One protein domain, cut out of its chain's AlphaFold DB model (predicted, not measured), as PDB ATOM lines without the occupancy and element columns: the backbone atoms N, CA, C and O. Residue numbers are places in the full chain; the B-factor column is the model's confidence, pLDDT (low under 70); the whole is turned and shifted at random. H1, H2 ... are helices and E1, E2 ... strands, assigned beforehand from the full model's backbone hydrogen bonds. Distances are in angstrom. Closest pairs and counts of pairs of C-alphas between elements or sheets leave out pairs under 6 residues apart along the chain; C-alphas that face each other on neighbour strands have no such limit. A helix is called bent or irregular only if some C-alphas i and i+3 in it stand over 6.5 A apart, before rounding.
ATOM      1  N   LEU A   7     139.040 136.100  98.927       90.38
ATOM      2  CA  LEU A   7     139.978 135.241  98.204       90.38
ATOM      3  C   LEU A   7     139.238 134.306  97.246       90.38
ATOM      4  O   LEU A   7     139.583 134.231  96.069       90.38
ATOM      5  N   ARG A   8     138.191 133.634  97.736       92.00
ATOM      6  CA  ARG A   8     137.365 132.733  96.924       92.00
ATOM      7  C   ARG A   8     136.727 133.467  95.750       92.00
ATOM      8  O   ARG A   8     136.789 132.997  94.618       92.00
ATOM      9  N   THR A   9     136.105 134.611  96.024       91.12
ATOM     10  CA  THR A   9     135.400 135.396  95.011       91.12
ATOM     11  C   THR A   9     136.355 135.888  93.922       91.12
ATOM     12  O   THR A   9     136.026 135.762  92.745       91.12
ATOM     13  N   LEU A  10     137.548 136.371  94.282       88.38
ATOM     14  CA  LEU A  10     138.555 136.791  93.300       88.38
ATOM     15  C   LEU A  10     139.143 135.627  92.514       88.38
ATOM     16  O   LEU A  10     139.294 135.746  91.303       88.38
ATOM     17  N   LEU A  11     139.454 134.512  93.180       90.00
ATOM     18  CA  LEU A  11     139.980 133.315  92.526       90.00
ATOM     19  C   LEU A  11     139.010 132.823  91.451       90.00
ATOM     20  O   LEU A  11     139.409 132.658  90.302       90.00
ATOM     21  N   LEU A  12     137.728 132.668  91.784       90.69
ATOM     22  CA  LEU A  12     136.719 132.221  90.823       90.69
ATOM     23  C   LEU A  12     136.476 133.240  89.702       90.69
ATOM     24  O   LEU A  12     136.373 132.845  88.542       90.69
ATOM     25  N   ALA A  13     136.431 134.538  90.022       88.19
ATOM     26  CA  ALA A  13     136.257 135.588  89.019       88.19
ATOM     27  C   ALA A  13     137.437 135.655  88.039       88.19
ATOM     28  O   ALA A  13     137.236 135.772  86.832       88.19
ATOM     29  N   TYR A  14     138.666 135.518  88.542       86.69
ATOM     30  CA  TYR A  14     139.857 135.435  87.706       86.69
ATOM     31  C   TYR A  14     139.815 134.200  86.805       86.69
ATOM     32  O   TYR A  14     139.937 134.346  85.592       86.69
ATOM     33  N   LEU A  15     139.580 133.010  87.367       87.50
ATOM     34  CA  LEU A  15     139.531 131.762  86.600       87.50
ATOM     35  C   LEU A  15     138.474 131.800  85.487       87.50
ATOM     36  O   LEU A  15     138.741 131.327  84.386       87.50
ATOM     37  N   GLN A  16     137.309 132.403  85.744       84.56
ATOM     38  CA  GLN A  16     136.271 132.603  84.730       84.56
ATOM     39  C   GLN A  16     136.716 133.550  83.605       84.56
ATOM     40  O   GLN A  16     136.295 133.386  82.462       84.56
ATOM     41  N   SER A  17     137.528 134.562  83.915       80.38
ATOM     42  CA  SER A  17     137.979 135.546  82.925       80.38
ATOM     43  C   SER A  17     139.035 135.004  81.953       80.38
ATOM     44  O   SER A  17     139.299 135.636  80.931       80.38
ATOM     45  N   VAL A  18     139.638 133.847  82.251       82.81
ATOM     46  CA  VAL A  18     140.663 133.229  81.403       82.81
ATOM     47  C   VAL A  18     140.002 132.584  80.172       82.81
ATOM     48  O   VAL A  18     139.230 131.639  80.340       82.81
ATOM     49  N   PRO A  19     140.335 133.015  78.937       69.06
ATOM     50  CA  PRO A  19     139.670 132.561  77.707       69.06
ATOM     51  C   PRO A  19     139.707 131.047  77.472       69.06
ATOM     52  O   PRO A  19     138.719 130.470  77.027       69.06
ATOM     53  N   ASP A  20     140.821 130.398  77.820       71.56
ATOM     54  CA  ASP A  20     141.025 128.959  77.608       71.56
ATOM     55  C   ASP A  20     140.639 128.112  78.830       71.56
ATOM     56  O   ASP A  20     140.894 126.905  78.863       71.56
ATOM     57  N   GLY A  21     140.093 128.749  79.876       62.72
ATOM     58  CA  GLY A  21     139.618 128.101  81.099       62.72
ATOM     59  C   GLY A  21     140.659 127.243  81.817       62.72
ATOM     60  O   GLY A  21     140.280 126.387  82.611       62.72
ATOM     61  N   THR A  22     141.951 127.419  81.511       74.00
ATOM     62  CA  THR A  22     143.036 126.619  82.074       74.00
ATOM     63  C   THR A  22     144.227 127.481  82.462       74.00
ATOM     64  O   THR A  22     144.920 128.035  81.615       74.00
ATOM     65  N   VAL A  23     144.497 127.545  83.762       85.88
ATOM     66  CA  VAL A  23     145.704 128.159  84.337       85.88
ATOM     67  C   VAL A  23     146.351 127.203  85.314       85.88
ATOM     68  O   VAL A  23     145.667 126.411  85.967       85.88
ATOM     69  N   SER A  24     147.669 127.278  85.443       87.88
ATOM     70  CA  SER A  24     148.358 126.565  86.509       87.88
ATOM     71  C   SER A  24     148.008 127.145  87.882       87.88
ATOM     72  O   SER A  24     147.684 128.327  88.030       87.88
ATOM     73  N   ARG A  25     148.144 126.329  88.933       86.88
ATOM     74  CA  ARG A  25     148.014 126.798  90.327       86.88
ATOM     75  C   ARG A  25     148.962 127.961  90.642       86.88
ATOM     76  O   ARG A  25     148.603 128.867  91.390       86.88
ATOM     77  N   TYR A  26     150.166 127.943  90.071       88.44
ATOM     78  CA  TYR A  26     151.157 129.000  90.251       88.44
ATOM     79  C   TYR A  26     150.757 130.306  89.550       88.44
ATOM     80  O   TYR A  26     150.866 131.382  90.142       88.44
ATOM     81  N   GLU A  27     150.246 130.231  88.320       87.12
ATOM     82  CA  GLU A  27     149.740 131.407  87.604       87.12
ATOM     83  C   GLU A  27     148.527 132.006  88.310       87.12
ATOM     84  O   GLU A  27     148.476 133.222  88.485       87.12
ATOM     85  N   ALA A  28     147.587 131.175  88.771       86.62
ATOM     86  CA  ALA A  28     146.443 131.640  89.551       86.62
ATOM     87  C   ALA A  28     146.901 132.382  90.815       86.62
ATOM     88  O   ALA A  28     146.451 133.497  91.074       86.62
ATOM     89  N   MET A  29     147.859 131.815  91.553       89.38
ATOM     90  CA  MET A  29     148.453 132.456  92.727       89.38
ATOM     91  C   MET A  29     149.085 133.812  92.395       89.38
ATOM     92  O   MET A  29     148.818 134.805  93.072       89.38
ATOM     93  N   THR A  30     149.906 133.857  91.349       86.44
ATOM     94  CA  THR A  30     150.632 135.067  90.947       86.44
ATOM     95  C   THR A  30     149.668 136.173  90.521       86.44
ATOM     96  O   THR A  30     149.775 137.301  90.998       86.44
ATOM     97  N   ASN A  31     148.682 135.849  89.683       83.69
ATOM     98  CA  ASN A  31     147.720 136.826  89.178       83.69
ATOM     99  C   ASN A  31     146.765 137.318  90.270       83.69
ATOM    100  O   ASN A  31     146.514 138.516  90.361       83.69
ATOM    101  N   ILE A  32     146.285 136.440  91.155       83.94
ATOM    102  CA  ILE A  32     145.443 136.862  92.285       83.94
ATOM    103  C   ILE A  32     146.197 137.814  93.195       83.94
ATOM    104  O   ILE A  32     145.655 138.854  93.558       83.94
ATOM    105  N   ASN A  33     147.447 137.503  93.537       82.06
ATOM    106  CA  ASN A  33     148.247 138.399  94.361       82.06
ATOM    107  C   ASN A  33     148.569 139.715  93.643       82.06
ATOM    108  O   ASN A  33     148.601 140.754  94.297       82.06
ATOM    109  N   LEU A  34     148.714 139.715  92.315       77.19
ATOM    110  CA  LEU A  34     148.833 140.949  91.539       77.19
ATOM    111  C   LEU A  34     147.581 141.830  91.686       77.19
ATOM    112  O   LEU A  34     147.711 143.028  91.931       77.19
ATOM    113  N   PHE A  35     146.378 141.258  91.585       71.19
ATOM    114  CA  PHE A  35     145.132 142.010  91.782       71.19
ATOM    115  C   PHE A  35     144.951 142.451  93.235       71.19
ATOM    116  O   PHE A  35     144.639 143.612  93.493       71.19
ATOM    117  N   PHE A  36     145.176 141.544  94.184       75.44
ATOM    118  CA  PHE A  36     144.915 141.792  95.595       75.44
ATOM    119  C   PHE A  36     145.919 142.760  96.218       75.44
ATOM    120  O   PHE A  36     145.514 143.565  97.045       75.44
ATOM    121  N   SER A  37     147.175 142.779  95.752       73.69
ATOM    122  CA  SER A  37     148.198 143.747  96.194       73.69
ATOM    123  C   SER A  37     147.812 145.213  95.966       73.69
ATOM    124  O   SER A  37     148.381 146.106  96.589       73.69
ATOM    125  N   ARG A  38     146.835 145.474  95.085       68.50
ATOM    126  CA  ARG A  38     146.268 146.811  94.848       68.50
ATOM    127  C   ARG A  38     145.190 147.199  95.866       68.50
ATOM    128  O   ARG A  38     144.777 148.352  95.888       68.50
ATOM    129  N   ILE A  39     144.705 146.237  96.648       70.44
ATOM    130  CA  ILE A  39     143.627 146.391  97.629       70.44
ATOM    131  C   ILE A  39     144.192 146.284  99.048       70.44
ATOM    132  O   ILE A  39     143.917 147.145  99.878       70.44
ATOM    133  N   ASP A  40     144.966 145.232  99.327       74.94
ATOM    134  CA  ASP A  40     145.543 144.922 100.638       74.94
ATOM    135  C   ASP A  40     146.813 144.054 100.484       74.94
ATOM    136  O   ASP A  40     147.282 143.778  99.377       74.94
ATOM    137  N   LYS A  41     147.407 143.614 101.596       77.94
ATOM    138  CA  LYS A  41     148.560 142.713 101.618       77.94
ATOM    139  C   LYS A  41     148.259 141.419 100.846       77.94
ATOM    140  O   LYS A  41     147.209 140.814 101.062       77.94
ATOM    141  N   PRO A  42     149.188 140.953  99.991       82.88
ATOM    142  CA  PRO A  42     148.996 139.730  99.221       82.88
ATOM    143  C   PRO A  42     148.830 138.513 100.136       82.88
ATOM    144  O   PRO A  42     149.398 138.444 101.230       82.88
ATOM    145  N   TYR A  43     148.082 137.524  99.658       86.38
ATOM    146  CA  TYR A  43     147.912 136.259 100.356       86.38
ATOM    147  C   TYR A  43     149.196 135.432 100.308       86.38
ATOM    148  O   TYR A  43     149.942 135.445  99.322       86.38
ATOM    149  N   SER A  44     149.426 134.641 101.358       89.94
ATOM    150  CA  SER A  44     150.489 133.641 101.323       89.94
ATOM    151  C   SER A  44     150.184 132.581 100.251       89.94
ATOM    152  O   SER A  44     149.015 132.230 100.049       89.94
ATOM    153  N   PRO A  45     151.210 132.005  99.594       88.50
ATOM    154  CA  PRO A  45     151.017 130.904  98.648       88.50
ATOM    155  C   PRO A  45     150.183 129.756  99.235       88.50
ATOM    156  O   PRO A  45     149.269 129.246  98.591       88.50
ATOM    157  N   GLY A  46     150.441 129.411 100.503       90.50
ATOM    158  CA  GLY A  46     149.706 128.372 101.224       90.50
ATOM    159  C   GLY A  46     148.213 128.670 101.373       90.50
ATOM    160  O   GLY A  46     147.408 127.755 101.230       90.50
ATOM    161  N   ALA A  47     147.821 129.931 101.591       89.81
ATOM    162  CA  ALA A  47     146.410 130.309 101.678       89.81
ATOM    163  C   ALA A  47     145.687 130.116 100.337       89.81
ATOM    164  O   ALA A  47     144.576 129.585 100.307       89.81
ATOM    165  N   ILE A  48     146.336 130.484  99.228       90.12
ATOM    166  CA  ILE A  48     145.766 130.330  97.885       90.12
ATOM    167  C   ILE A  48     145.643 128.849  97.519       90.12
ATOM    168  O   ILE A  48     144.586 128.418  97.057       90.12
ATOM    169  N   TYR A  49     146.681 128.045  97.758       91.19
ATOM    170  CA  TYR A  49     146.629 126.607  97.479       91.19
ATOM    171  C   TYR A  49     145.607 125.879  98.346       91.19
ATOM    172  O   TYR A  49     144.893 125.014  97.844       91.19
ATOM    173  N   HIS A  50     145.489 126.260  99.616       92.62
ATOM    174  CA  HIS A  50     144.472 125.715 100.503       92.62
ATOM    175  C   HIS A  50     143.051 126.053 100.027       92.62
ATOM    176  O   HIS A  50     142.202 125.166  99.974       92.62
ATOM    177  N   GLU A  51     142.783 127.301  99.622       92.75
ATOM    178  CA  GLU A  51     141.466 127.670  99.085       92.75
ATOM    179  C   GLU A  51     141.180 126.979  97.744       92.75
ATOM    180  O   GLU A  51     140.065 126.522  97.512       92.75
ATOM    181  N   THR A  52     142.194 126.815  96.892       90.88
ATOM    182  CA  THR A  52     142.077 126.048  95.642       90.88
ATOM    183  C   THR A  52     141.701 124.589  95.933       90.88
ATOM    184  O   THR A  52     140.760 124.071  95.343       90.88
ATOM    185  N   GLY A  53     142.358 123.942  96.902       91.69
ATOM    186  CA  GLY A  53     142.018 122.575  97.318       91.69
ATOM    187  C   GLY A  53     140.605 122.449  97.902       91.69
ATOM    188  O   GLY A  53     139.912 121.469  97.641       91.69
ATOM    189  N   LYS A  54     140.129 123.466  98.634       93.00
ATOM    190  CA  LYS A  54     138.729 123.521  99.088       93.00
ATOM    191  C   LYS A  54     137.750 123.588  97.924       93.00
ATOM    192  O   LYS A  54     136.779 122.841  97.910       93.00
ATOM    193  N   LEU A  55     138.006 124.454  96.946       92.19
ATOM    194  CA  LEU A  55     137.150 124.585  95.767       92.19
ATOM    195  C   LEU A  55     137.098 123.297  94.943       92.19
ATOM    196  O   LEU A  55     136.044 122.958  94.409       92.19
ATOM    197  N   GLU A  56     138.212 122.572  94.854       92.44
ATOM    198  CA  GLU A  56     138.255 121.262  94.204       92.44
ATOM    199  C   GLU A  56     137.397 120.245  94.965       92.44
ATOM    200  O   GLU A  56     136.537 119.586  94.377       92.44
ATOM    201  N   HIS A  57     137.549 120.175  96.291       93.12
ATOM    202  CA  HIS A  57     136.736 119.303  97.138       93.12
ATOM    203  C   HIS A  57     135.232 119.618  97.041       93.12
ATOM    204  O   HIS A  57     134.400 118.712  96.992       93.12
ATOM    205  N   GLU A  58     134.881 120.903  96.947       91.94
ATOM    206  CA  GLU A  58     133.512 121.402  96.775       91.94
ATOM    207  C   GLU A  58     132.978 121.248  95.333       91.94
ATOM    208  O   GLU A  58     131.854 121.663  95.050       91.94
ATOM    209  N   ARG A  59     133.754 120.652  94.410       91.31
ATOM    210  CA  ARG A  59     133.424 120.498  92.974       91.31
ATOM    211  C   ARG A  59     133.150 121.825  92.255       91.31
ATOM    212  O   ARG A  59     132.465 121.881  91.230       91.31
ATOM    213  N   MET A  60     133.693 122.911  92.788       90.38
ATOM    214  CA  MET A  60     133.646 124.237  92.180       90.38
ATOM    215  C   MET A  60     134.720 124.388  91.100       90.38
ATOM    216  O   MET A  60     134.543 125.156  90.158       90.38
ATOM    217  N   ILE A  61     135.822 123.651  91.209       91.31
ATOM    218  CA  ILE A  61     136.858 123.567  90.179       91.31
ATOM    219  C   ILE A  61     137.278 122.108  89.978       91.31
ATOM    220  O   ILE A  61     137.062 121.269  90.850       91.31
ATOM    221  N   GLU A  62     137.925 121.828  88.854       90.38
ATOM    222  CA  GLU A  62     138.630 120.577  88.584       90.38
ATOM    223  C   GLU A  62     140.109 120.871  88.321       90.38
ATOM    224  O   GLU A  62     140.433 121.826  87.610       90.38
ATOM    225  N   ILE A  63     141.014 120.045  88.854       88.00
ATOM    226  CA  ILE A  63     142.449 120.153  88.577       88.00
ATOM    227  C   ILE A  63     142.880 118.968  87.709       88.00
ATOM    228  O   ILE A  63     142.901 117.819  88.147       88.00
ATOM    229  N   LYS A  64     143.246 119.235  86.451       85.06
ATOM    230  CA  LYS A  64     143.734 118.223  85.497       85.06
ATOM    231  C   LYS A  64     145.114 118.611  84.992       85.06
ATOM    232  O   LYS A  64     145.265 119.653  84.366       85.06
ATOM    233  N   ARG A  65     146.120 117.751  85.208       81.81
ATOM    234  CA  ARG A  65     147.514 117.986  84.763       81.81
ATOM    235  C   ARG A  65     148.018 119.386  85.167       81.81
ATOM    236  O   ARG A  65     148.472 120.150  84.323       81.81
ATOM    237  N   ASP A  66     147.837 119.728  86.443       78.00
ATOM    238  CA  ASP A  66     148.137 121.038  87.049       78.00
ATOM    239  C   ASP A  66     147.352 122.249  86.528       78.00
ATOM    240  O   ASP A  66     147.558 123.357  87.025       78.00
ATOM    241  N   LYS A  67     146.410 122.058  85.603       84.06
ATOM    242  CA  LYS A  67     145.519 123.110  85.116       84.06
ATOM    243  C   LYS A  67     144.218 123.121  85.904       84.06
ATOM    244  O   LYS A  67     143.590 122.078  86.076       84.06
ATOM    245  N   ILE A  68     143.822 124.305  86.354       86.25
ATOM    246  CA  ILE A  68     142.551 124.559  87.025       86.25
ATOM    247  C   ILE A  68     141.494 124.864  85.969       86.25
ATOM    248  O   ILE A  68     141.706 125.753  85.148       86.25
ATOM    249  N   GLN A  69     140.362 124.173  86.043       86.12
ATOM    250  CA  GLN A  69     139.178 124.406  85.225       86.12
ATOM    251  C   GLN A  69     137.978 124.718  86.126       86.12
ATOM    252  O   GLN A  69     137.754 124.042  87.128       86.12
ATOM    253  N   VAL A  70     137.207 125.752  85.792       87.81
ATOM    254  CA  VAL A  70     135.980 126.124  86.519       87.81
ATOM    255  C   VAL A  70     134.795 125.263  86.086       87.81
ATOM    256  O   VAL A  70     134.654 124.948  84.906       87.81
ATOM    257  N   SER A  71     133.948 124.886  87.045       87.00
ATOM    258  CA  SER A  71     132.694 124.166  86.802       87.00
ATOM    259  C   SER A  71     131.500 125.121  86.671       87.00
ATOM    260  O   SER A  71     131.533 126.267  87.115       87.00
ATOM    261  N   ASP A  72     130.376 124.642  86.137       85.44
ATOM    262  CA  ASP A  72     129.143 125.446  86.091       85.44
ATOM    263  C   ASP A  72     128.642 125.830  87.495       85.44
ATOM    264  O   ASP A  72     128.030 126.882  87.697       85.44
ATOM    265  N   ALA A  73     128.936 124.997  88.500       86.69
ATOM    266  CA  ALA A  73     128.584 125.270  89.886       86.69
ATOM    267  C   ALA A  73     129.298 126.521  90.425       86.69
ATOM    268  O   ALA A  73     128.677 127.319  91.133       86.69
ATOM    269  N   SER A  74     130.570 126.736  90.071       88.19
ATOM    270  CA  SER A  74     131.286 127.950  90.473       88.19
ATOM    271  C   SER A  74     130.792 129.194  89.749       88.19
ATOM    272  O   SER A  74     130.709 130.245  90.385       88.19
ATOM    273  N   LEU A  75     130.399 129.083  88.478       85.75
ATOM    274  CA  LEU A  75     129.797 130.195  87.735       85.75
ATOM    275  C   LEU A  75     128.491 130.656  88.388       85.75
ATOM    276  O   LEU A  75     128.330 131.838  88.694       85.75
ATOM    277  N   ASN A  76     127.601 129.709  88.687       88.06
ATOM    278  CA  ASN A  76     126.338 129.991  89.366       88.06
ATOM    279  C   ASN A  76     126.562 130.574  90.764       88.06
ATOM    280  O   ASN A  76     125.889 131.528  91.162       88.06
ATOM    281  N   TRP A  77     127.524 130.032  91.515       91.06
ATOM    282  CA  TRP A  77     127.873 130.563  92.830       91.06
ATOM    283  C   TRP A  77     128.378 132.003  92.741       91.06
ATOM    284  O   TRP A  77     127.890 132.861  93.472       91.06
ATOM    285  N   LEU A  78     129.313 132.289  91.831       90.44
ATOM    286  CA  LEU A  78     129.904 133.616  91.676       90.44
ATOM    287  C   LEU A  78     128.863 134.637  91.218       90.44
ATOM    288  O   LEU A  78     128.788 135.734  91.772       90.44
ATOM    289  N   GLN A  79     128.020 134.266  90.255       89.00
ATOM    290  CA  GLN A  79     126.940 135.122  89.791       89.00
ATOM    291  C   GLN A  79     125.962 135.433  90.925       89.00
ATOM    292  O   GLN A  79     125.646 136.602  91.138       89.00
ATOM    293  N   ASN A  80     125.539 134.435  91.706       89.12
ATOM    294  CA  ASN A  80     124.694 134.665  92.880       89.12
ATOM    295  C   ASN A  80     125.399 135.558  93.910       89.12
ATOM    296  O   ASN A  80     124.829 136.541  94.380       89.12
ATOM    297  N   GLN A  81     126.676 135.300  94.187       90.56
ATOM    298  CA  GLN A  81     127.445 136.093  95.137       90.56
ATOM    299  C   GLN A  81     127.539 137.573  94.740       90.56
ATOM    300  O   GLN A  81     127.476 138.454  95.596       90.56
ATOM    301  N   LEU A  82     127.650 137.858  93.442       89.56
ATOM    302  CA  LEU A  82     127.800 139.216  92.924       89.56
ATOM    303  C   LEU A  82     126.467 139.897  92.580       89.56
ATOM    304  O   LEU A  82     126.400 141.122  92.515       89.56
ATOM    305  N   THR A  83     125.371 139.159  92.411       87.62
ATOM    306  CA  THR A  83     124.080 139.747  91.995       87.62
ATOM    307  C   THR A  83     122.983 139.670  93.046       87.62
ATOM    308  O   THR A  83     122.102 140.526  93.040       87.62
ATOM    309  N   THR A  84     123.044 138.724  93.983       86.00
ATOM    310  CA  THR A  84     121.971 138.508  94.967       86.00
ATOM    311  C   THR A  84     122.460 138.540  96.412       86.00
ATOM    312  O   THR A  84     121.773 139.114  97.256       86.00
ATOM    313  N   SER A  85     123.654 138.020  96.715       86.62
ATOM    314  CA  SER A  85     124.178 138.005  98.092       86.62
ATOM    315  C   SER A  85     124.397 139.415  98.654       86.62
ATOM    316  O   SER A  85     124.766 140.312  97.888       86.62
ATOM    317  N   PRO A  86     124.218 139.637  99.973       86.06
ATOM    318  CA  PRO A  86     124.487 140.927 100.607       86.06
ATOM    319  C   PRO A  86     125.880 141.463 100.268       86.06
ATOM    320  O   PRO A  86     126.845 140.696 100.186       86.06
ATOM    321  N   LEU A  87     125.984 142.780 100.083       85.31
ATOM    322  CA  LEU A  87     127.270 143.416  99.820       85.31
ATOM    323  C   LEU A  87     128.186 143.329 101.052       85.31
ATOM    324  O   LEU A  87     127.699 143.322 102.187       85.31
ATOM    325  N   PRO A  88     129.514 143.273 100.860       86.00
ATOM    326  CA  PRO A  88     130.456 143.277 101.973       86.00
ATOM    327  C   PRO A  88     130.352 144.575 102.778       86.00
ATOM    328  O   PRO A  88     130.326 145.657 102.202       86.00
ATOM    329  N   GLY A  89     130.349 144.485 104.110       80.44
ATOM    330  CA  GLY A  89     130.268 145.676 104.967       80.44
ATOM    331  C   GLY A  89     131.545 146.527 104.978       80.44
ATOM    332  O   GLY A  89     131.475 147.738 105.159       80.44
ATOM    333  N   SER A  90     132.716 145.915 104.760       81.75
ATOM    334  CA  SER A  90     134.010 146.610 104.789       81.75
ATOM    335  C   SER A  90     134.386 147.207 103.431       81.75
ATOM    336  O   SER A  90     134.094 146.626 102.385       81.75
ATOM    337  N   ILE A  91     135.115 148.330 103.436       77.06
ATOM    338  CA  ILE A  91     135.598 148.972 102.200       77.06
ATOM    339  C   ILE A  91     136.513 148.045 101.382       77.06
ATOM    340  O   ILE A  91     136.374 147.964 100.166       77.06
ATOM    341  N   LEU A  92     137.373 147.262 102.044       78.19
ATOM    342  CA  LEU A  92     138.220 146.256 101.391       78.19
ATOM    343  C   LEU A  92     137.384 145.155 100.725       78.19
ATOM    344  O   LEU A  92     137.683 144.719  99.611       78.19
ATOM    345  N   GLY A  93     136.295 144.735 101.375       83.56
ATOM    346  CA  GLY A  93     135.343 143.796 100.797       83.56
ATOM    347  C   GLY A  93     134.664 144.368  99.554       83.56
ATOM    348  O   GLY A  93     134.546 143.670  98.552       83.56
ATOM    349  N   LYS A  94     134.288 145.649  99.577       83.81
ATOM    350  CA  LYS A  94     133.673 146.342  98.433       83.81
ATOM    351  C   LYS A  94     134.632 146.536  97.262       83.81
ATOM    352  O   LYS A  94     134.236 146.307  96.124       83.81
ATOM    353  N   LEU A  95     135.899 146.853  97.525       79.25
ATOM    354  CA  LEU A  95     136.955 146.885  96.506       79.25
ATOM    355  C   LEU A  95     137.171 145.507  95.877       79.25
ATOM    356  O   LEU A  95     137.269 145.374  94.659       79.25
ATOM    357  N   THR A  96     137.180 144.464  96.705       83.88
ATOM    358  CA  THR A  96     137.274 143.081  96.226       83.88
ATOM    359  C   THR A  96     136.066 142.723  95.355       83.88
ATOM    360  O   THR A  96     136.220 142.152  94.275       83.88
ATOM    361  N   PHE A  97     134.863 143.092  95.797       87.88
ATOM    362  CA  PHE A  97     133.626 142.901  95.047       87.88
ATOM    363  C   PHE A  97     133.666 143.628  93.697       87.88
ATOM    364  O   PHE A  97     133.307 143.034  92.684       87.88
ATOM    365  N   LEU A  98     134.145 144.877  93.666       84.50
ATOM    366  CA  LEU A  98     134.316 145.666  92.445       84.50
ATOM    367  C   LEU A  98     135.219 144.945  91.439       84.50
ATOM    368  O   LEU A  98     134.836 144.759  90.283       84.50
ATOM    369  N   VAL A  99     136.400 144.501  91.880       82.56
ATOM    370  CA  VAL A  99     137.341 143.784  91.010       82.56
ATOM    371  C   VAL A  99     136.709 142.494  90.492       82.56
ATOM    372  O   VAL A  99     136.700 142.268  89.283       82.56
ATOM    373  N   ALA A 100     136.096 141.689  91.360       86.81
ATOM    374  CA  ALA A 100     135.441 140.451  90.948       86.81
ATOM    375  C   ALA A 100     134.292 140.686  89.951       86.81
ATOM    376  O   ALA A 100     134.201 139.996  88.937       86.81
ATOM    377  N   ALA A 101     133.452 141.696  90.184       87.19
ATOM    378  CA  ALA A 101     132.374 142.065  89.271       87.19
ATOM    379  C   ALA A 101     132.899 142.552  87.910       87.19
ATOM    380  O   ALA A 101     132.251 142.322  86.889       87.19
ATOM    381  N   SER A 102     134.067 143.204  87.868       81.38
ATOM    382  CA  SER A 102     134.668 143.702  86.621       81.38
ATOM    383  C   SER A 102     135.169 142.577  85.709       81.38
ATOM    384  O   SER A 102     135.147 142.725  84.487       81.38
ATOM    385  N   LEU A 103     135.544 141.443  86.310       80.81
ATOM    386  CA  LEU A 103     136.054 140.251  85.633       80.81
ATOM    387  C   LEU A 103     134.942 139.328  85.104       80.81
ATOM    388  O   LEU A 103     135.227 138.420  84.328       80.81
ATOM    389  N   LEU A 104     133.677 139.558  85.481       81.69
ATOM    390  CA  LEU A 104     132.549 138.757  85.001       81.69
ATOM    391  C   LEU A 104     132.428 138.818  83.472       81.69
ATOM    392  O   LEU A 104     132.208 139.886  82.892       81.69
ATOM    393  N   ALA A 105     132.470 137.654  82.821       77.69
ATOM    394  CA  ALA A 105     132.286 137.546  81.375       77.69
ATOM    395  C   ALA A 105     130.894 138.049  80.938       77.69
ATOM    396  O   ALA A 105     130.784 138.857  80.011       77.69
ATOM    397  N   ASP A 106     129.836 137.666  81.661       82.25
ATOM    398  CA  ASP A 106     128.461 138.099  81.388       82.25
ATOM    399  C   ASP A 106     128.291 139.611  81.631       82.25
ATOM    400  O   ASP A 106     128.402 140.118  82.752       82.25
ATOM    401  N   LYS A 107     127.982 140.345  80.554       81.25
ATOM    402  CA  LYS A 107     127.779 141.800  80.572       81.25
ATOM    403  C   LYS A 107     126.579 142.226  81.424       81.25
ATOM    404  O   LYS A 107     126.667 143.249  82.100       81.25
ATOM    405  N   ARG A 108     125.473 141.478  81.407       84.31
ATOM    406  CA  ARG A 108     124.270 141.787  82.198       84.31
ATOM    407  C   ARG A 108     124.527 141.545  83.678       84.31
ATOM    408  O   ARG A 108     124.216 142.412  84.493       84.31
ATOM    409  N   ALA A 109     125.131 140.407  84.019       84.00
ATOM    410  CA  ALA A 109     125.494 140.096  85.401       84.00
ATOM    411  C   ALA A 109     126.468 141.139  85.965       84.00
ATOM    412  O   ALA A 109     126.258 141.653  87.063       84.00
ATOM    413  N   ARG A 110     127.471 141.530  85.171       84.19
ATOM    414  CA  ARG A 110     128.415 142.605  85.496       84.19
ATOM    415  C   ARG A 110     127.721 143.943  85.728       84.19
ATOM    416  O   ARG A 110     127.933 144.548  86.770       84.19
ATOM    417  N   GLN A 111     126.860 144.395  84.816       82.25
ATOM    418  CA  GLN A 111     126.112 145.647  84.995       82.25
ATOM    419  C   GLN A 111     125.224 145.623  86.246       82.25
ATOM    420  O   GLN A 111     125.177 146.606  86.981       82.25
ATOM    421  N   SER A 112     124.559 144.495  86.514       85.19
ATOM    422  CA  SER A 112     123.745 144.308  87.717       85.19
ATOM    423  C   SER A 112     124.588 144.408  88.992       85.19
ATOM    424  O   SER A 112     124.277 145.208  89.873       85.19
ATOM    425  N   ALA A 113     125.699 143.668  89.070       85.50
ATOM    426  CA  ALA A 113     126.611 143.704  90.212       85.50
ATOM    427  C   ALA A 113     127.180 145.112  90.456       85.50
ATOM    428  O   ALA A 113     127.170 145.592  91.590       85.50
ATOM    429  N   MET A 114     127.603 145.805  89.392       82.62
ATOM    430  CA  MET A 114     128.125 147.173  89.481       82.62
ATOM    431  C   MET A 114     127.078 148.157  90.000       82.62
ATOM    432  O   MET A 114     127.362 148.915  90.922       82.62
ATOM    433  N   LYS A 115     125.846 148.100  89.481       81.75
ATOM    434  CA  LYS A 115     124.757 148.981  89.920       81.75
ATOM    435  C   LYS A 115     124.407 148.781  91.396       81.75
ATOM    436  O   LYS A 115     124.089 149.737  92.096       81.75
ATOM    437  N   ARG A 116     124.467 147.540  91.892       86.56
ATOM    438  CA  ARG A 116     124.251 147.249  93.320       86.56
ATOM    439  C   ARG A 116     125.308 147.922  94.187       86.56
ATOM    440  O   ARG A 116     124.956 148.547  95.183       86.56
ATOM    441  N   LEU A 117     126.576 147.796  93.796       81.94
ATOM    442  CA  LEU A 117     127.682 148.441  94.492       81.94
ATOM    443  C   LEU A 117     127.540 149.968  94.458       81.94
ATOM    444  O   LEU A 117     127.716 150.613  95.481       81.94
ATOM    445  N   GLU A 118     127.172 150.540  93.314       75.44
ATOM    446  CA  GLU A 118     126.933 151.978  93.159       75.44
ATOM    447  C   GLU A 118     125.868 152.500  94.139       75.44
ATOM    448  O   GLU A 118     126.132 153.444  94.880       75.44
ATOM    449  N   ILE A 119     124.698 151.850  94.200       77.06
ATOM    450  CA  ILE A 119     123.598 152.232  95.105       77.06
ATOM    451  C   ILE A 119     124.055 152.214  96.567       77.06
ATOM    452  O   ILE A 119     123.803 153.155  97.318       77.06
ATOM    453  N   ASP A 120     124.731 151.144  96.978       78.50
ATOM    454  CA  ASP A 120     125.223 150.993  98.347       78.50
ATOM    455  C   ASP A 120     126.279 152.046  98.706       78.50
ATOM    456  O   ASP A 120     126.276 152.587  99.809       78.50
ATOM    457  N   MET A 121     127.142 152.392  97.753       68.12
ATOM    458  CA  MET A 121     128.178 153.395  97.957       68.12
ATOM    459  C   MET A 121     127.626 154.831  97.978       68.12
ATOM    460  O   MET A 121     128.090 155.633  98.788       68.12
ATOM    461  N   ILE A 122     126.595 155.148  97.182       65.62
ATOM    462  CA  ILE A 122     125.861 156.428  97.270       65.62
ATOM    463  C   ILE A 122     125.225 156.593  98.654       65.62
ATOM    464  O   ILE A 122     125.301 157.672  99.240       65.62
ATOM    465  N   ASN A 123     124.646 155.527  99.214       66.06
ATOM    466  CA  ASN A 123     124.048 155.576 100.551       66.06
ATOM    467  C   ASN A 123     125.074 155.883 101.658       66.06
ATOM    468  O   ASN A 123     124.696 156.355 102.728       66.06
ATOM    469  N   ILE A 124     126.363 155.628 101.414       63.28
ATOM    470  CA  ILE A 124     127.452 155.879 102.370       63.28
ATOM    471  C   ILE A 124     128.009 157.293 102.239       63.28
ATOM    472  O   ILE A 124     128.355 157.902 103.253       63.28
ATOM    473  N   ASN A 125     128.078 157.828 101.019       58.38
ATOM    474  CA  ASN A 125     128.486 159.205 100.772       58.38
ATOM    475  C   ASN A 125     127.579 159.871  99.718       58.38
ATOM    476  O   ASN A 125     127.927 159.905  98.534       58.38
ATOM    477  N   PRO A 126     126.428 160.440 100.124       56.62
ATOM    478  CA  PRO A 126     125.455 161.008  99.189       56.62
ATOM    479  C   PRO A 126     125.989 162.220  98.406       56.62
ATOM    480  O   PRO A 126     125.437 162.561  97.362       56.62
ATOM    481  N   ASN A 127     127.086 162.841  98.858       54.16
ATOM    482  CA  ASN A 127     127.719 163.971  98.173       54.16
ATOM    483  C   ASN A 127     128.466 163.568  96.885       54.16
ATOM    484  O   ASN A 127     128.670 164.419  96.021       54.16
ATOM    485  N   ASP A 128     128.829 162.290  96.713       53.84
ATOM    486  CA  ASP A 128     129.508 161.797  95.500       53.84
ATOM    487  C   ASP A 128     128.529 161.515  94.340       53.84
ATOM    488  O   ASP A 128     128.946 161.377  93.188       53.84
ATOM    489  N   ALA A 129     127.215 161.489  94.605       48.91
ATOM    490  CA  ALA A 129     126.180 161.237  93.596       48.91
ATOM    491  C   ALA A 129     126.087 162.344  92.524       48.91
ATOM    492  O   ALA A 129     125.586 162.110  91.426       48.91
ATOM    493  N   VAL A 130     126.592 163.549  92.817       47.19
ATOM    494  CA  VAL A 130     126.451 164.735  91.954       47.19
ATOM    495  C   VAL A 130     127.424 164.722  90.759       47.19
ATOM    496  O   VAL A 130     127.144 165.350  89.743       47.19
ATOM    497  N   ASN A 131     128.505 163.930  90.808       45.16
ATOM    498  CA  ASN A 131     129.459 163.772  89.694       45.16
ATOM    499  C   ASN A 131     129.207 162.512  88.833       45.16
ATOM    500  O   ASN A 131     129.945 162.244  87.884       45.16
ATOM    501  N   ALA A 132     128.165 161.735  89.149       45.41
ATOM    502  CA  ALA A 132     127.924 160.395  88.607       45.41
ATOM    503  C   ALA A 132     127.325 160.349  87.190       45.41
ATOM    504  O   ALA A 132     127.419 159.336  86.505       45.41
ATOM    505  N   SER A 133     126.725 161.441  86.718       46.62
ATOM    506  CA  SER A 133     125.963 161.477  85.462       46.62
ATOM    507  C   SER A 133     126.815 161.491  84.181       46.62
ATOM    508  O   SER A 133     126.250 161.497  83.088       46.62
ATOM    509  N   SER A 134     128.151 161.472  84.288       47.09
ATOM    510  CA  SER A 134     129.073 161.593  83.143       47.09
ATOM    511  C   SER A 134     130.035 160.410  82.929       47.09
ATOM    512  O   SER A 134     130.755 160.403  81.934       47.09
ATOM    513  N   LEU A 135     130.043 159.403  83.812       49.88
ATOM    514  CA  LEU A 135     130.992 158.276  83.783       49.88
ATOM    515  C   LEU A 135     130.268 156.934  83.593       49.88
ATOM    516  O   LEU A 135     129.152 156.746  84.076       49.88
ATOM    517  N   GLY A 136     130.891 155.976  82.896       51.66
ATOM    518  CA  GLY A 136     130.370 154.614  82.784       51.66
ATOM    519  C   GLY A 136     130.397 153.880  84.132       51.66
ATOM    520  O   GLY A 136     131.169 154.215  85.027       51.66
ATOM    521  N   GLY A 137     129.580 152.829  84.290       54.69
ATOM    522  CA  GLY A 137     129.370 152.173  85.596       54.69
ATOM    523  C   GLY A 137     130.634 151.633  86.291       54.69
ATOM    524  O   GLY A 137     130.675 151.575  87.514       54.69
ATOM    525  N   VAL A 138     131.686 151.273  85.542       53.03
ATOM    526  CA  VAL A 138     132.972 150.825  86.122       53.03
ATOM    527  C   VAL A 138     133.814 152.008  86.597       53.03
ATOM    528  O   VAL A 138     134.389 151.955  87.683       53.03
ATOM    529  N   GLU A 139     133.877 153.079  85.808       53.59
ATOM    530  CA  GLU A 139     134.633 154.294  86.135       53.59
ATOM    531  C   GLU A 139     134.020 154.994  87.346       53.59
ATOM    532  O   GLU A 139     134.740 155.413  88.251       53.59
ATOM    533  N   LEU A 140     132.689 155.020  87.415       55.72
ATOM    534  CA  LEU A 140     131.951 155.550  88.549       55.72
ATOM    535  C   LEU A 140     132.166 154.716  89.819       55.72
ATOM    536  O   LEU A 140     132.557 155.262  90.848       55.72
ATOM    537  N   ALA A 141     131.984 153.392  89.755       53.28
ATOM    538  CA  ALA A 141     132.173 152.527  90.919       53.28
ATOM    539  C   ALA A 141     133.627 152.546  91.433       53.28
ATOM    540  O   ALA A 141     133.860 152.509  92.643       53.28
ATOM    541  N   THR A 142     134.599 152.671  90.524       58.19
ATOM    542  CA  THR A 142     136.020 152.837  90.866       58.19
ATOM    543  C   THR A 142     136.282 154.195  91.509       58.19
ATOM    544  O   THR A 142     136.907 154.241  92.564       58.19
ATOM    545  N   SER A 143     135.768 155.283  90.924       55.19
ATOM    546  CA  SER A 143     135.892 156.647  91.453       55.19
ATOM    547  C   SER A 143     135.324 156.758  92.870       55.19
ATOM    548  O   SER A 143     136.015 157.204  93.785       55.19
ATOM    549  N   ILE A 144     134.114 156.238  93.093       56.28
ATOM    550  CA  ILE A 144     133.461 156.266  94.405       56.28
ATOM    551  C   ILE A 144     134.215 155.392  95.423       56.28
ATOM    552  O   ILE A 144     134.384 155.789  96.579       56.28
ATOM    553  N   CYS A 145     134.709 154.215  95.023       60.12
ATOM    554  CA  CYS A 145     135.565 153.403  95.892       60.12
ATOM    555  C   CYS A 145     136.858 154.137  96.279       60.12
ATOM    556  O   CYS A 145     137.257 154.089  97.444       60.12
ATOM    557  N   LEU A 146     137.483 154.848  95.336       58.94
ATOM    558  CA  LEU A 146     138.688 155.642  95.577       58.94
ATOM    559  C   LEU A 146     138.415 156.802  96.546       58.94
ATOM    560  O   LEU A 146     139.162 156.986  97.505       58.94
ATOM    561  N   SER A 147     137.318 157.539  96.351       55.56
ATOM    562  CA  SER A 147     136.897 158.629  97.242       55.56
ATOM    563  C   SER A 147     136.654 158.142  98.669       55.56
ATOM    564  O   SER A 147     137.121 158.758  99.628       55.56
ATOM    565  N   ASN A 148     135.999 156.991  98.833       56.97
ATOM    566  CA  ASN A 148     135.763 156.417 100.157       56.97
ATOM    567  C   ASN A 148     137.045 155.886 100.813       56.97
ATOM    568  O   ASN A 148     137.206 156.025 102.026       56.97
ATOM    569  N   LEU A 149     137.990 155.353 100.033       57.50
ATOM    570  CA  LEU A 149     139.320 154.992 100.531       57.50
ATOM    571  C   LEU A 149     140.086 156.233 101.031       57.50
ATOM    572  O   LEU A 149     140.690 156.208 102.107       57.50
ATOM    573  N   LEU A 150     140.016 157.342 100.290       54.53
ATOM    574  CA  LEU A 150     140.616 158.625 100.670       54.53
ATOM    575  C   LEU A 150     139.955 159.232 101.921       54.53
ATOM    576  O   LEU A 150     140.639 159.798 102.772       54.53
ATOM    577  N   LEU A 151     138.637 159.096 102.077       55.75
ATOM    578  CA  LEU A 151     137.924 159.541 103.280       55.75
ATOM    579  C   LEU A 151     138.273 158.690 104.510       55.75
ATOM    580  O   LEU A 151     138.511 159.243 105.585       55.75
ATOM    581  N   ALA A 152     138.347 157.366 104.356       53.84
ATOM    582  CA  ALA A 152     138.726 156.454 105.434       53.84
ATOM    583  C   ALA A 152     140.168 156.700 105.912       53.84
ATOM    584  O   ALA A 152     140.430 156.729 107.114       53.84
ATOM    585  N   THR A 153     141.095 156.956 104.985       52.31
ATOM    586  CA  THR A 153     142.487 157.302 105.314       52.31
ATOM    587  C   THR A 153     142.611 158.691 105.946       52.31
ATOM    588  O   THR A 153     143.333 158.836 106.929       52.31
ATOM    589  N   LYS A 154     141.857 159.702 105.485       48.81
ATOM    590  CA  LYS A 154     141.809 161.019 106.152       48.81
ATOM    591  C   LYS A 154     141.275 160.943 107.584       48.81
ATOM    592  O   LYS A 154     141.842 161.585 108.463       48.81
ATOM    593  N   ARG A 155     140.219 160.159 107.833       47.25
ATOM    594  CA  ARG A 155     139.712 159.920 109.198       47.25
ATOM    595  C   ARG A 155     140.758 159.240 110.081       47.25
ATOM    596  O   ARG A 155     140.998 159.719 111.180       47.25
ATOM    597  N   SER A 156     141.443 158.218 109.569       39.75
ATOM    598  CA  SER A 156     142.521 157.531 110.294       39.75
ATOM    599  C   SER A 156     143.679 158.465 110.677       39.75
ATOM    600  O   SER A 156     144.177 158.380 111.796       39.75
ATOM    601  N   VAL A 157     144.091 159.383 109.797       41.31
ATOM    602  CA  VAL A 157     145.163 160.353 110.098       41.31
ATOM    603  C   VAL A 157     144.733 161.364 111.166       41.31
ATOM    604  O   VAL A 157     145.533 161.714 112.030       41.31
ATOM    605  N   LEU A 158     143.473 161.808 111.143       38.41
ATOM    606  CA  LEU A 158     142.933 162.726 112.152       38.41
ATOM    607  C   LEU A 158     142.753 162.052 113.519       38.41
ATOM    608  O   LEU A 158     143.009 162.680 114.539       38.41
ATOM    609  N   GLU A 159     142.364 160.778 113.553       39.72
ATOM    610  CA  GLU A 159     142.229 160.007 114.796       39.72
ATOM    611  C   GLU A 159     143.588 159.690 115.434       39.72
ATOM    612  O   GLU A 159     143.715 159.753 116.654       39.72
ATOM    613  N   ILE A 160     144.625 159.429 114.629       41.47
ATOM    614  CA  ILE A 160     146.000 159.263 115.126       41.47
ATOM    615  C   ILE A 160     146.576 160.613 115.578       41.47
ATOM    616  O   ILE A 160     147.238 160.679 116.607       41.47
ATOM    617  N   GLY A 161     146.295 161.702 114.856       36.69
ATOM    618  CA  GLY A 161     146.731 163.054 115.223       36.69
ATOM    619  C   GLY A 161     146.023 163.648 116.447       36.69
ATOM    620  O   GLY A 161     146.547 164.580 117.039       36.69
TER     621      GLY A 161
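This is residues 7 to 161 of the 164 residues of an uncharacterized protein of Turneriella parva (strain ATCC BAA-1111 / DSM 21527 / NCTC 11395 / H) (UniProt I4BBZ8). A small hairpin of two strands, E1 and E2, lies at one end of a helical body, with H1, H2, H3 and H4 grouped round it, while H5, H6 and H8 make a three-helix bundle toward the other end. H1 and H5 run side by side and join the two halves, H7 lies at the end far from the hairpin, and residues 153 to 161 of H8 stick out. The printed part has 155 residues with eight named helices and two named strands, in the order H1 H2 H3 E1 E2 H4 H5 H6 H7 H8; the sheet, E1 - E2, is antiparallel and the class is mostly helix. The whole is compact, with a radius of gyration of the C-alphas of 16.7 A, and spans 51 by 39 by 23 A.

E1 is residues 61 to 64 and E2 is residues 67 to 70. Before them come H1, residues 7 to 17, 15.4 A long from C-alpha 7 at (139.978, 135.241, 98.204); H2, residues 25 to 36; and H3, residues 45 to 57, 18.5 A. After them come H4, residues 72 to 83; H5, residues 91 to 103, 18.7 A; H6, residues 107 to 124, 26.0 A; H7, residues 126 to 134, irregular, with C-alphas 130 and 133 7.3 A apart; and H8, residues 137 to 161, 36.0 A, ending at C-alpha 161 at (146.731, 163.054, 115.223).

In the hairpin E1 and E2, N 62 and O 69 are 2.8 A apart, within hydrogen-bond range. The closest C-alphas of H1 and E2, Leu 15 and Val 70, are 6.7 A apart. H1 and H5, the hubs, touch at a shallow tilt of 17 degrees, the same way, their closest C-alphas, Ala 13 and Ala 100, 5.3 A apart. H1 also touches H4 at a steep tilt of 67 degrees, opposite ways, closest at C-alphas Thr 9 and Leu 78, 6.7 A. H2, with residues 25 to 29 alone, touches H3, closest at C-alphas Met 29 and Ile 48, 6.2 A. H5 and H6 form a helical hairpin at a shallow tilt of 20 degrees, closest at C-alphas Ala 101 and Arg 110, 5.5 A. H8 touches H6, closest at C-alphas Glu 118 and Ala 141, 5.7 A. H7 is close to but not clearly touching H6, closest at C-alphas Ile 122 and Ala 129, 6.1 A. Every O i to N i+4 pair is within hydrogen-bond range in H1, H2, H3, H4, H5, H6 and H8; in H7 0 of 5 are, and 2 of 6 O i to N i+3 pairs.

The two C-alphas farthest apart, Arg 65 and Gly 161, are 54.4 A apart. The printed part has no cut and no long link. Mean pLDDT of the printed part is 76.2; residues 19, 21, 38 and 121 to 161 are under 70.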